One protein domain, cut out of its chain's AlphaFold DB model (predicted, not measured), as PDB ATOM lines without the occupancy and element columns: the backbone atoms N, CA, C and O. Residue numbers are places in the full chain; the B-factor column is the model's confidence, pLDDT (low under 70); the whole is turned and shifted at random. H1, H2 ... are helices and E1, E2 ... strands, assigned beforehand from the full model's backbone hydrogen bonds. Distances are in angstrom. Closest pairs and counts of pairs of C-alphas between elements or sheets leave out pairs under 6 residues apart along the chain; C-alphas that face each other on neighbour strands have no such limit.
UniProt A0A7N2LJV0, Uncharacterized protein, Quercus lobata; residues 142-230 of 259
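What this domain is: This is residues 142 to 230 of the 259 residues of an uncharacterized protein of Quercus lobata (UniProt A0A7N2LJV0). A small, twisted antiparallel sheet of three strands has helix H1 over one face, running along the strands, and helix H3 lies side by side with H1, pointing the same way. The short helix H2 lies far out beyond one end of the sheet, in the excursion between E1 and E2, and makes much of the length. The printed part has 89 residues, with three named helices and three named strands in the order H1 E1 H2 E2 E3 H3; the sheet's order is E1 - E2 - E3, and the class is mixed, helices and strands. The whole is loose, with a radius of gyration of the C-alphas of 15.5 A, and elongated, spanning 52 by 26 by 18 A.

How they stand to each other: Residues 142 to 143 form a short parallel pairing with residues 206 to 207 of E3, residues 204 to 209. H1, residues 145 to 158, is on the sheet at a height of 9.7 A over the sheet, in two layers, a helix on one face of a sheet. It lies over E3 and E2, residues 193 to 199, and runs along the strands, at 24 degrees to E2 on the local plane. The closest C-alphas of H1 and E3 are those of Leu 145 and Thr 207, 6.4 A apart. E1, residues 166 to 172, is an edge strand antiparallel to E2, with N 168 and O 197 2.8 A apart, within hydrogen-bond range. H2, residues 177 to 186, is not on the sheet and is apart from H1 and E3. E2 and E3 form a hairpin, with N 196 and O 207 2.9 A apart, within hydrogen-bond range. H3, residues 214 to 228, only grazes the sheet, with its residues 214 to 217. H3 touches H1 at a shallow tilt of 12 degrees, the same way; the closest C-alphas are those of Phe 156 and His 228, 6.5 A apart. H2 and H3 are apart. In H1, H2 and H3 every O i to N i+4 pair is within hydrogen-bond range.

Where its parts are: H1 begins at C-alpha 145, (-44.031, 1.471, -6.255), and is 20.4 A long. E1 measures 18.2 A, H2 14.5 A, E2 19.7 A and E3 16.7 A from first to last C-alpha. H2 ends at C-alpha 186, (-70.569, 11.561, -17.289). H3 is 21.0 A long and ends at C-alpha 228, (-32.129, -11.900, -11.945).

The domain as a whole: The two C-alphas farthest apart are those of Glu 161 and Ala 186, 52.0 A. The sheet is twisted, with C-alphas up to 4.2 A off its best plane. The printed part has no cut and no long link. The mean pLDDT of the printed part is 85.4, and residues 174 to 189 are under 70 in this model.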
ATOM      1  N   LEU A 142     -51.833  -4.314  -1.627       84.94
ATOM      2  CA  LEU A 142     -51.624  -3.204  -2.557       84.94
ATOM      3  C   LEU A 142     -50.524  -2.296  -2.006       84.94
ATOM      4  O   LEU A 142     -50.733  -1.574  -1.034       84.94
ATOM      5  N   LEU A 143     -49.355  -2.361  -2.630       88.88
ATOM      6  CA  LEU A 143     -48.148  -1.649  -2.217       88.88
ATOM      7  C   LEU A 143     -47.879  -0.438  -3.113       88.88
ATOM      8  O   LEU A 143     -48.266  -0.393  -4.289       88.88
ATOM      9  N   GLN A 144     -47.160   0.539  -2.558       89.81
ATOM     10  CA  GLN A 144     -46.548   1.615  -3.338       89.81
ATOM     11  C   GLN A 144     -45.445   1.070  -4.265       89.81
ATOM     12  O   GLN A 144     -44.981  -0.058  -4.095       89.81
ATOM     13  N   LEU A 145     -45.017   1.878  -5.244       90.31
ATOM     14  CA  LEU A 145     -44.031   1.471  -6.255       90.31
ATOM     15  C   LEU A 145     -42.701   0.993  -5.652       90.31
ATOM     16  O   LEU A 145     -42.211  -0.061  -6.040       90.31
ATOM     17  N   ASP A 146     -42.118   1.761  -4.729       90.94
ATOM     18  CA  ASP A 146     -40.783   1.469  -4.196       90.94
ATOM     19  C   ASP A 146     -40.766   0.191  -3.320       90.94
ATOM     20  O   ASP A 146     -39.937  -0.685  -3.575       90.94
ATOM     21  N   PRO A 147     -41.718  -0.020  -2.382       93.25
ATOM     22  CA  PRO A 147     -41.841  -1.292  -1.661       93.25
ATOM     23  C   PRO A 147     -42.104  -2.497  -2.572       93.25
ATOM     24  O   PRO A 147     -41.543  -3.567  -2.347       93.25
ATOM     25  N   PHE A 148     -42.909  -2.321  -3.628       94.38
ATOM     26  CA  PHE A 148     -43.211  -3.393  -4.579       94.38
ATOM     27  C   PHE A 148     -41.953  -3.903  -5.294       94.38
ATOM     28  O   PHE A 148     -41.799  -5.108  -5.484       94.38
ATOM     29  N   LEU A 149     -41.052  -3.001  -5.697       93.62
ATOM     30  CA  LEU A 149     -39.807  -3.378  -6.368       93.62
ATOM     31  C   LEU A 149     -38.866  -4.140  -5.426       93.62
ATOM     32  O   LEU A 149     -38.262  -5.123  -5.851       93.62
ATOM     33  N   ASN A 150     -38.800  -3.744  -4.154       93.81
ATOM     34  CA  ASN A 150     -37.987  -4.436  -3.153       93.81
ATOM     35  C   ASN A 150     -38.508  -5.855  -2.881       93.81
ATOM     36  O   ASN A 150     -37.731  -6.807  -2.903       93.81
ATOM     37  N   GLU A 151     -39.822  -6.023  -2.690       93.44
ATOM     38  CA  GLU A 151     -40.404  -7.360  -2.512       93.44
ATOM     39  C   GLU A 151     -40.258  -8.227  -3.760       93.44
ATOM     40  O   GLU A 151     -39.991  -9.420  -3.636       93.44
ATOM     41  N   LEU A 152     -40.375  -7.643  -4.956       93.56
ATOM     42  CA  LEU A 152     -40.139  -8.359  -6.206       93.56
ATOM     43  C   LEU A 152     -38.696  -8.884  -6.296       93.56
ATOM     44  O   LEU A 152     -38.489 -10.024  -6.708       93.56
ATOM     45  N   THR A 153     -37.704  -8.087  -5.899       93.75
ATOM     46  CA  THR A 153     -36.306  -8.540  -5.822       93.75
ATOM     47  C   THR A 153     -36.153  -9.689  -4.828       93.75
ATOM     48  O   THR A 153     -35.596 -10.728  -5.185       93.75
ATOM     49  N   SER A 154     -36.741  -9.579  -3.633       92.56
ATOM     50  CA  SER A 154     -36.727 -10.678  -2.662       92.56
ATOM     51  C   SER A 154     -37.408 -11.946  -3.196       92.56
ATOM     52  O   SER A 154     -36.954 -13.048  -2.903       92.56
ATOM     53  N   MET A 155     -38.479 -11.837  -3.991       92.81
ATOM     54  CA  MET A 155     -39.129 -12.987  -4.645       92.81
ATOM     55  C   MET A 155     -38.178 -13.724  -5.601       92.81
ATOM     56  O   MET A 155     -38.086 -14.956  -5.579       92.81
ATOM     57  N   PHE A 156     -37.417 -12.973  -6.405       91.94
ATOM     58  CA  PHE A 156     -36.419 -13.549  -7.307       91.94
ATOM     59  C   PHE A 156     -35.273 -14.230  -6.558       91.94
ATOM     60  O   PHE A 156     -34.868 -15.319  -6.958       91.94
ATOM     61  N   GLU A 157     -34.794 -13.641  -5.463       91.25
ATOM     62  CA  GLU A 157     -33.727 -14.227  -4.642       91.25
ATOM     63  C   GLU A 157     -34.154 -15.570  -4.034       91.25
ATOM     64  O   GLU A 157     -33.446 -16.567  -4.199       91.25
ATOM     65  N   HIS A 158     -35.348 -15.643  -3.433       89.94
ATOM     66  CA  HIS A 158     -35.877 -16.889  -2.864       89.94
ATOM     67  C   HIS A 158     -36.152 -17.969  -3.920       89.94
ATOM     68  O   HIS A 158     -36.064 -19.161  -3.623       89.94
ATOM     69  N   SER A 159     -36.495 -17.568  -5.145       87.69
ATOM     70  CA  SER A 159     -36.847 -18.487  -6.235       87.69
ATOM     71  C   SER A 159     -35.652 -18.909  -7.102       87.69
ATOM     72  O   SER A 159     -35.859 -19.577  -8.115       87.69
ATOM     73  N   THR A 160     -34.418 -18.554  -6.719       85.44
ATOM     74  CA  THR A 160     -33.200 -18.835  -7.507       85.44
ATOM     75  C   THR A 160     -32.950 -20.335  -7.697       85.44
ATOM     76  O   THR A 160     -32.577 -20.763  -8.787       85.44
ATOM     77  N   GLU A 161     -33.161 -21.147  -6.658       83.25
ATOM     78  CA  GLU A 161     -32.873 -22.588  -6.706       83.25
ATOM     79  C   GLU A 161     -34.025 -23.399  -7.308       83.25
ATOM     80  O   GLU A 161     -33.837 -24.213  -8.215       83.25
ATOM     81  N   LYS A 162     -35.234 -23.213  -6.766       83.06
ATOM     82  CA  LYS A 162     -36.450 -23.934  -7.153       83.06
ATOM     83  C   LYS A 162     -37.639 -22.999  -7.006       83.06
ATOM     84  O   LYS A 162     -38.080 -22.715  -5.896       83.06
ATOM     85  N   GLY A 163     -38.189 -22.555  -8.123       85.19
ATOM     86  CA  GLY A 163     -39.340 -21.672  -8.093       85.19
ATOM     87  C   GLY A 163     -39.701 -21.148  -9.465       85.19
ATOM     88  O   GLY A 163     -39.007 -21.348 -10.460       85.19
ATOM     89  N   SER A 164     -40.844 -20.493  -9.526       89.25
ATOM     90  CA  SER A 164     -41.255 -19.715 -10.680       89.25
ATOM     91  C   SER A 164     -41.953 -18.483 -10.147       89.25
ATOM     92  O   SER A 164     -42.835 -18.589  -9.297       89.25
ATOM     93  N   VAL A 165     -41.525 -17.328 -10.639       91.69
ATOM     94  CA  VAL A 165     -42.122 -16.037 -10.316       91.69
ATOM     95  C   VAL A 165     -43.023 -15.661 -11.483       91.69
ATOM     96  O   VAL A 165     -42.564 -15.537 -12.622       91.69
ATOM     97  N   TRP A 166     -44.315 -15.482 -11.227       92.50
ATOM     98  CA  TRP A 166     -45.260 -15.016 -12.236       92.50
ATOM     99  C   TRP A 166     -45.533 -13.539 -12.038       92.50
ATOM    100  O   TRP A 166     -46.133 -13.142 -11.044       92.50
ATOM    101  N   VAL A 167     -45.156 -12.732 -13.027       92.81
ATOM    102  CA  VAL A 167     -45.493 -11.308 -13.074       92.81
ATOM    103  C   VAL A 167     -46.540 -11.075 -14.159       92.81
ATOM    104  O   VAL A 167     -46.375 -11.486 -15.308       92.81
ATOM    105  N   THR A 168     -47.635 -10.411 -13.804       92.75
ATOM    106  CA  THR A 168     -48.732 -10.071 -14.714       92.75
ATOM    107  C   THR A 168     -48.956  -8.568 -14.721       92.75
ATOM    108  O   THR A 168     -49.047  -7.935 -13.673       92.75
ATOM    109  N   LEU A 169     -49.041  -7.988 -15.918       91.69
ATOM    110  CA  LEU A 169     -49.329  -6.573 -16.121       91.69
ATOM    111  C   LEU A 169     -50.679  -6.476 -16.830       91.69
ATOM    112  O   LEU A 169     -50.853  -7.014 -17.925       91.69
ATOM    113  N   LYS A 170     -51.649  -5.807 -16.208       91.12
ATOM    114  CA  LYS A 170     -53.001  -5.647 -16.745       91.12
ATOM    115  C   LYS A 170     -53.421  -4.186 -16.702       91.12
ATOM    116  O   LYS A 170     -53.397  -3.549 -15.652       91.12
ATOM    117  N   ARG A 171     -53.896  -3.662 -17.831       88.00
ATOM    118  CA  ARG A 171     -54.534  -2.341 -17.870       88.00
ATOM    119  C   ARG A 171     -55.817  -2.383 -17.043       88.00
ATOM    120  O   ARG A 171     -56.712  -3.188 -17.307       88.00
ATOM    121  N   SER A 172     -55.910  -1.525 -16.037       81.88
ATOM    122  CA  SER A 172     -57.072  -1.443 -15.160       81.88
ATOM    123  C   SER A 172     -57.345   0.009 -14.780       81.88
ATOM    124  O   SER A 172     -56.433   0.789 -14.551       81.88
ATOM    125  N   SER A 173     -58.614   0.388 -14.685       73.81
ATOM    126  CA  SER A 173     -58.991   1.708 -14.172       73.81
ATOM    127  C   SER A 173     -59.247   1.706 -12.659       73.81
ATOM    128  O   SER A 173     -59.786   2.678 -12.156       73.81
ATOM    129  N   LEU A 174     -58.925   0.612 -11.940       68.81
ATOM    130  CA  LEU A 174     -59.193   0.359 -10.502       68.81
ATOM    131  C   LEU A 174     -60.658   0.532 -10.029       68.81
ATOM    132  O   LEU A 174     -60.995   0.155  -8.913       68.81
ATOM    133  N   LYS A 175     -61.545   1.060 -10.873       69.81
ATOM    134  CA  LYS A 175     -62.969   1.267 -10.611       69.81
ATOM    135  C   LYS A 175     -63.771   0.003 -10.909       69.81
ATOM    136  O   LYS A 175     -63.473  -0.733 -11.859       69.81
ATOM    137  N   SER A 176     -64.821  -0.221 -10.120       68.06
ATOM    138  CA  SER A 176     -65.769  -1.316 -10.352       68.06
ATOM    139  C   SER A 176     -66.507  -1.126 -11.683       68.06
ATOM    140  O   SER A 176     -66.614  -0.011 -12.197       68.06
ATOM    141  N   LYS A 177     -67.045  -2.210 -12.256       65.69
ATOM    142  CA  LYS A 177     -67.796  -2.158 -13.526       65.69
ATOM    143  C   LYS A 177     -68.957  -1.149 -13.461       65.69
ATOM    144  O   LYS A 177     -69.189  -0.423 -14.419       65.69
ATOM    145  N   VAL A 178     -69.598  -1.038 -12.295       64.50
ATOM    146  CA  VAL A 178     -70.676  -0.076 -12.015       64.50
ATOM    147  C   VAL A 178     -70.172   1.370 -12.050       64.50
ATOM    148  O   VAL A 178     -70.814   2.228 -12.646       64.50
ATOM    149  N   GLN A 179     -69.008   1.655 -11.459       63.75
ATOM    150  CA  GLN A 179     -68.420   3.000 -11.474       63.75
ATOM    151  C   GLN A 179     -67.914   3.407 -12.860       63.75
ATOM    152  O   GLN A 179     -68.040   4.570 -13.230       63.75
ATOM    153  N   LYS A 180     -67.396   2.456 -13.648       64.31
ATOM    154  CA  LYS A 180     -66.981   2.731 -15.032       64.31
ATOM    155  C   LYS A 180     -68.155   3.179 -15.890       64.31
ATOM    156  O   LYS A 180     -68.021   4.179 -16.576       64.31
ATOM    157  N   ASN A 181     -69.293   2.492 -15.791       66.69
ATOM    158  CA  ASN A 181     -70.486   2.842 -16.562       66.69
ATOM    159  C   ASN A 181     -70.997   4.250 -16.213       66.69
ATOM    160  O   ASN A 181     -71.392   4.995 -17.100       66.69
ATOM    161  N   LYS A 182     -70.925   4.644 -14.934       66.38
ATOM    162  CA  LYS A 182     -71.299   5.999 -14.500       66.38
ATOM    163  C   LYS A 182     -70.351   7.070 -15.053       66.38
ATOM    164  O   LYS A 182     -70.821   8.082 -15.555       66.38
ATOM    165  N   MET A 183     -69.038   6.826 -15.027       61.56
ATOM    166  CA  MET A 183     -68.036   7.761 -15.569       61.56
ATOM    167  C   MET A 183     -68.103   7.881 -17.095       61.56
ATOM    168  O   MET A 183     -67.944   8.975 -17.623       61.56
ATOM    169  N   THR A 184     -68.401   6.793 -17.813       61.47
ATOM    170  CA  THR A 184     -68.608   6.860 -19.270       61.47
ATOM    171  C   THR A 184     -69.845   7.670 -19.645       61.47
ATOM    172  O   THR A 184     -69.833   8.337 -20.669       61.47
ATOM    173  N   THR A 185     -70.896   7.642 -18.818       63.03
ATOM    174  CA  THR A 185     -72.093   8.472 -19.021       63.03
ATOM    175  C   THR A 185     -71.841   9.940 -18.661       63.03
ATOM    176  O   THR A 185     -72.439  10.816 -19.272       63.03
ATOM    177  N   ALA A 186     -70.939  10.209 -17.713       65.12
ATOM    178  CA  ALA A 186     -70.569  11.561 -17.289       65.12
ATOM    179  C   ALA A 186     -69.527  12.248 -18.199       65.12
ATOM    180  O   ALA A 186     -69.301  13.444 -18.057       65.12
ATOM    181  N   GLY A 187     -68.901  11.522 -19.133       60.44
ATOM    182  CA  GLY A 187     -67.874  12.074 -20.028       60.44
ATOM    183  C   GLY A 187     -66.506  12.297 -19.370       60.44
ATOM    184  O   GLY A 187     -65.637  12.926 -19.969       60.44
ATOM    185  N   ASP A 188     -66.288  11.767 -18.163       68.00
ATOM    186  CA  ASP A 188     -65.035  11.944 -17.430       68.00
ATOM    187  C   ASP A 188     -63.876  11.174 -18.082       68.00
ATOM    188  O   ASP A 188     -63.994   9.995 -18.440       68.00
ATOM    189  N   LEU A 189     -62.707  11.820 -18.174       66.50
ATOM    190  CA  LEU A 189     -61.468  11.196 -18.642       66.50
ATOM    191  C   LEU A 189     -61.040  10.088 -17.667       66.50
ATOM    192  O   LEU A 189     -60.485  10.339 -16.598       66.50
ATOM    193  N   ILE A 190     -61.291   8.832 -18.045       71.31
ATOM    194  CA  ILE A 190     -60.889   7.667 -17.252       71.31
ATOM    195  C   ILE A 190     -59.360   7.580 -17.245       71.31
ATOM    196  O   ILE A 190     -58.741   7.174 -18.231       71.31
ATOM    197  N   GLU A 191     -58.748   7.897 -16.105       75.88
ATOM    198  CA  GLU A 191     -57.318   7.687 -15.899       75.88
ATOM    199  C   GLU A 191     -57.024   6.177 -15.891       75.88
ATOM    200  O   GLU A 191     -57.359   5.436 -14.958       75.88
ATOM    201  N   TYR A 192     -56.426   5.687 -16.976       80.44
ATOM    202  CA  TYR A 192     -56.010   4.295 -17.072       80.44
ATOM    203  C   TYR A 192     -54.713   4.088 -16.302       80.44
ATOM    204  O   TYR A 192     -53.718   4.766 -16.546       80.44
ATOM    205  N   ARG A 193     -54.714   3.093 -15.416       87.81
ATOM    206  CA  ARG A 193     -53.531   2.664 -14.671       87.81
ATOM    207  C   ARG A 193     -53.127   1.252 -15.081       87.81
ATOM    208  O   ARG A 193     -53.921   0.474 -15.626       87.81
ATOM    209  N   CYS A 194     -51.880   0.899 -14.828       89.50
ATOM    210  CA  CYS A 194     -51.389  -0.461 -15.005       89.50
ATOM    211  C   CYS A 194     -51.392  -1.152 -13.643       89.50
ATOM    212  O   CYS A 194     -50.693  -0.723 -12.732       89.50
ATOM    213  N   LEU A 195     -52.204  -2.198 -13.495       90.88
ATOM    214  CA  LEU A 195     -52.166  -3.074 -12.330       90.88
ATOM    215  C   LEU A 195     -51.136  -4.164 -12.589       90.88
ATOM    216  O   LEU A 195     -51.249  -4.908 -13.566       90.88
ATOM    217  N   ILE A 196     -50.154  -4.251 -11.709       92.69
ATOM    218  CA  ILE A 196     -49.057  -5.204 -11.796       92.69
ATOM    219  C   ILE A 196     -49.181  -6.135 -10.604       92.69
ATOM    220  O   ILE A 196     -49.391  -5.675  -9.484       92.69
ATOM    221  N   ARG A 197     -49.108  -7.442 -10.848       92.69
ATOM    222  CA  ARG A 197     -49.163  -8.464  -9.802       92.69
ATOM    223  C   ARG A 197     -48.001  -9.416  -9.970       92.69
ATOM    224  O   ARG A 197     -47.799  -9.898 -11.085       92.69
ATOM    225  N   ALA A 198     -47.291  -9.696  -8.890       93.25
ATOM    226  CA  ALA A 198     -46.246 -10.707  -8.853       93.25
ATOM    227  C   ALA A 198     -46.606 -11.789  -7.834       93.25
ATOM    228  O   ALA A 198     -47.184 -11.499  -6.782       93.25
ATOM    229  N   THR A 199     -46.305 -13.042  -8.167       92.12
ATOM    230  CA  THR A 199     -46.533 -14.167  -7.265       92.12
ATOM    231  C   THR A 199     -45.491 -15.259  -7.408       92.12
ATOM    232  O   THR A 199     -45.137 -15.639  -8.520       92.12
ATOM    233  N   ASP A 200     -45.123 -15.828  -6.262       88.81
ATOM    234  CA  ASP A 200     -44.283 -17.026  -6.135       88.81
ATOM    235  C   ASP A 200     -45.129 -18.251  -5.735       88.81
ATOM    236  O   ASP A 200     -44.670 -19.178  -5.066       88.81
ATOM    237  N   GLY A 201     -46.439 -18.210  -6.008       85.12
ATOM    238  CA  GLY A 201     -47.433 -19.206  -5.586       85.12
ATOM    239  C   GLY A 201     -47.812 -19.152  -4.096       85.12
ATOM    240  O   GLY A 201     -48.934 -19.510  -3.728       85.12
ATOM    241  N   LYS A 202     -46.912 -18.680  -3.225       84.75
ATOM    242  CA  LYS A 202     -47.169 -18.487  -1.784       84.75
ATOM    243  C   LYS A 202     -47.570 -17.049  -1.467       84.75
ATOM    244  O   LYS A 202     -48.657 -16.828  -0.941       84.75
ATOM    245  N   LYS A 203     -46.695 -16.097  -1.798       88.50
ATOM    246  CA  LYS A 203     -46.909 -14.658  -1.606       88.50
ATOM    247  C   LYS A 203     -47.441 -14.028  -2.897       88.50
ATOM    248  O   LYS A 203     -47.072 -14.455  -3.997       88.50
ATOM    249  N   THR A 204     -48.311 -13.036  -2.751       91.62
ATOM    250  CA  THR A 204     -48.922 -12.264  -3.840       91.62
ATOM    251  C   THR A 204     -48.808 -10.779  -3.510       91.62
ATOM    252  O   THR A 204     -49.343 -10.315  -2.506       91.62
ATOM    253  N   ILE A 205     -48.093 -10.033  -4.353       93.56
ATOM    254  CA  ILE A 205     -47.949  -8.577  -4.227       93.56
ATOM    255  C   ILE A 205     -48.586  -7.898  -5.429       93.56
ATOM    256  O   ILE A 205     -48.534  -8.404  -6.556       93.56
ATOM    257  N   SER A 206     -49.185  -6.735  -5.200       93.25
ATOM    258  CA  SER A 206     -49.801  -5.951  -6.260       93.25
ATOM    259  C   SER A 206     -49.452  -4.475  -6.139       93.25
ATOM    260  O   SER A 206     -49.353  -3.936  -5.041       93.25
ATOM    261  N   THR A 207     -49.280  -3.804  -7.274       92.81
ATOM    262  CA  THR A 207     -49.106  -2.350  -7.319       92.81
ATOM    263  C   THR A 207     -49.869  -1.744  -8.491       92.81
ATOM    264  O   THR A 207     -50.102  -2.398  -9.515       92.81
ATOM    265  N   SER A 208     -50.286  -0.489  -8.343       91.00
ATOM    266  CA  SER A 208     -50.922   0.283  -9.407       91.00
ATOM    267  C   SER A 208     -50.005   1.407  -9.869       91.00
ATOM    268  O   SER A 208     -49.692   2.302  -9.088       91.00
ATOM    269  N   VAL A 209     -49.640   1.398 -11.148       91.25
ATOM    270  CA  VAL A 209     -48.766   2.405 -11.759       91.25
ATOM    271  C   VAL A 209     -49.601   3.385 -12.582       91.25
ATOM    272  O   VAL A 209     -50.370   2.974 -13.457       91.25
ATOM    273  N   GLY A 210     -49.467   4.675 -12.273       89.38
ATOM    274  CA  GLY A 210     -50.087   5.773 -13.015       89.38
ATOM    275  C   GLY A 210     -49.247   6.246 -14.205       89.38
ATOM    276  O   GLY A 210     -48.109   5.824 -14.400       89.38
ATOM    277  N   ALA A 211     -49.798   7.172 -14.991       86.88
ATOM    278  CA  ALA A 211     -49.115   7.734 -16.159       86.88
ATOM    279  C   ALA A 211     -47.911   8.626 -15.804       86.88
ATOM    280  O   ALA A 211     -47.090   8.894 -16.668       86.88
ATOM    281  N   LYS A 212     -47.764   9.082 -14.558       87.81
ATOM    282  CA  LYS A 212     -46.614   9.906 -14.145       87.81
ATOM    283  C   LYS A 212     -45.389   9.055 -13.800       87.81
ATOM    284  O   LYS A 212     -44.284   9.369 -14.218       87.81
ATOM    285  N   ASP A 213     -45.607   7.915 -13.151       89.06
ATOM    286  CA  ASP A 213     -44.523   7.092 -12.594       89.06
ATOM    287  C   ASP A 213     -44.108   5.920 -13.498       89.06
ATOM    288  O   ASP A 213     -43.213   5.144 -13.159       89.06
ATOM    289  N   HIS A 214     -44.741   5.782 -14.670       89.50
ATOM    290  CA  HIS A 214     -44.496   4.665 -15.586       89.50
ATOM    291  C   HIS A 214     -43.044   4.591 -16.079       89.50
ATOM    292  O   HIS A 214     -42.497   3.494 -16.171       89.50
ATOM    293  N   GLN A 215     -42.400   5.733 -16.351       92.81
ATOM    294  CA  GLN A 215     -41.008   5.761 -16.813       92.81
ATOM    295  C   GLN A 215     -40.038   5.291 -15.726       92.81
ATOM    296  O   GLN A 215     -39.166   4.463 -15.994       92.81
ATOM    297  N   ARG A 216     -40.226   5.758 -14.483       92.81
ATOM    298  CA  ARG A 216     -39.411   5.334 -13.334       92.81
ATOM    299  C   ARG A 216     -39.574   3.837 -13.080       92.81
ATOM    300  O   ARG A 216     -38.580   3.129 -12.944       92.81
ATOM    301  N   PHE A 217     -40.815   3.346 -13.094       93.75
ATOM    302  CA  PHE A 217     -41.095   1.919 -12.947       93.75
ATOM    303  C   PHE A 217     -40.431   1.088 -14.051       93.75
ATOM    304  O   PHE A 217     -39.815   0.067 -13.760       93.75
ATOM    305  N   GLN A 218     -40.508   1.534 -15.309       93.88
ATOM    306  CA  GLN A 218     -39.913   0.827 -16.442       93.88
ATOM    307  C   GLN A 218     -38.392   0.690 -16.303       93.88
ATOM    308  O   GLN A 218     -37.865  -0.401 -16.527       93.88
ATOM    309  N   ALA A 219     -37.697   1.765 -15.918       94.56
ATOM    310  CA  ALA A 219     -36.247   1.749 -15.732       94.56
ATOM    311  C   ALA A 219     -35.825   0.791 -14.604       94.56
ATOM    312  O   ALA A 219     -34.980  -0.080 -14.819       94.56
ATOM    313  N   SER A 220     -36.449   0.895 -13.426       95.25
ATOM    314  CA  SER A 220     -36.125   0.030 -12.284       95.25
ATOM    315  C   SER A 220     -36.483  -1.434 -12.545       95.25
ATOM    316  O   SER A 220     -35.675  -2.325 -12.292       95.25
ATOM    317  N   TYR A 221     -37.660  -1.696 -13.120       94.50
ATOM    318  CA  TYR A 221     -38.109  -3.051 -13.436       94.50
ATOM    319  C   TYR A 221     -37.206  -3.731 -14.476       94.50
ATOM    320  O   TYR A 221     -36.867  -4.905 -14.325       94.50
ATOM    321  N   ALA A 222     -36.753  -3.000 -15.502       94.25
ATOM    322  CA  ALA A 222     -35.808  -3.524 -16.488       94.25
ATOM    323  C   ALA A 222     -34.463  -3.921 -15.854       94.25
ATOM    324  O   ALA A 222     -33.899  -4.955 -16.216       94.25
ATOM    325  N   THR A 223     -33.971  -3.134 -14.895       94.44
ATOM    326  CA  THR A 223     -32.735  -3.434 -14.158       94.44
ATOM    327  C   THR A 223     -32.872  -4.705 -13.320       94.44
ATOM    328  O   THR A 223     -32.010  -5.577 -13.415       94.44
ATOM    329  N   ILE A 224     -33.978  -4.861 -12.585       93.50
ATOM    330  CA  ILE A 224     -34.268  -6.068 -11.788       93.50
ATOM    331  C   ILE A 224     -34.325  -7.301 -12.696       93.50
ATOM    332  O   ILE A 224     -33.621  -8.285 -12.471       93.50
ATOM    333  N   LEU A 225     -35.095  -7.233 -13.784       91.88
ATOM    334  CA  LEU A 225     -35.190  -8.324 -14.751       91.88
ATOM    335  C   LEU A 225     -33.821  -8.710 -15.324       91.88
ATOM    336  O   LEU A 225     -33.504  -9.894 -15.438       91.88
ATOM    337  N   LYS A 226     -32.989  -7.725 -15.664       91.25
ATOM    338  CA  LYS A 226     -31.642  -7.971 -16.187       91.25
ATOM    339  C   LYS A 226     -30.715  -8.610 -15.147       91.25
ATOM    340  O   LYS A 226     -29.889  -9.432 -15.530       91.25
ATOM    341  N   ALA A 227     -30.848  -8.245 -13.874       92.00
ATOM    342  CA  ALA A 227     -30.030  -8.779 -12.788       92.00
ATOM    343  C   ALA A 227     -30.386 -10.232 -12.435       92.00
ATOM    344  O   ALA A 227     -29.485 -11.037 -12.214       92.00
ATOM    345  N   HIS A 228     -31.676 -10.586 -12.424       89.06
ATOM    346  CA  HIS A 228     -32.129 -11.900 -11.945       89.06
ATOM    347  C   HIS A 228     -32.376 -12.939 -13.058       89.06
ATOM    348  O   HIS A 228     -32.400 -14.134 -12.779       89.06
ATOM    349  N   MET A 229     -32.500 -12.546 -14.334       86.00
ATOM    350  CA  MET A 229     -32.650 -13.487 -15.467       86.00
ATOM    351  C   MET A 229     -31.307 -13.876 -16.115       86.00
ATOM    352  O   MET A 229     -31.154 -13.834 -17.338       86.00
ATOM    353  N   THR A 230     -30.314 -14.255 -15.311       83.44
ATOM    354  CA  THR A 230     -28.947 -14.574 -15.778       83.44
ATOM    355  C   THR A 230     -28.770 -16.024 -16.235       83.44
ATOM    356  O   THR A 230     -27.881 -16.310 -17.034       83.44
TER     357      THR A 230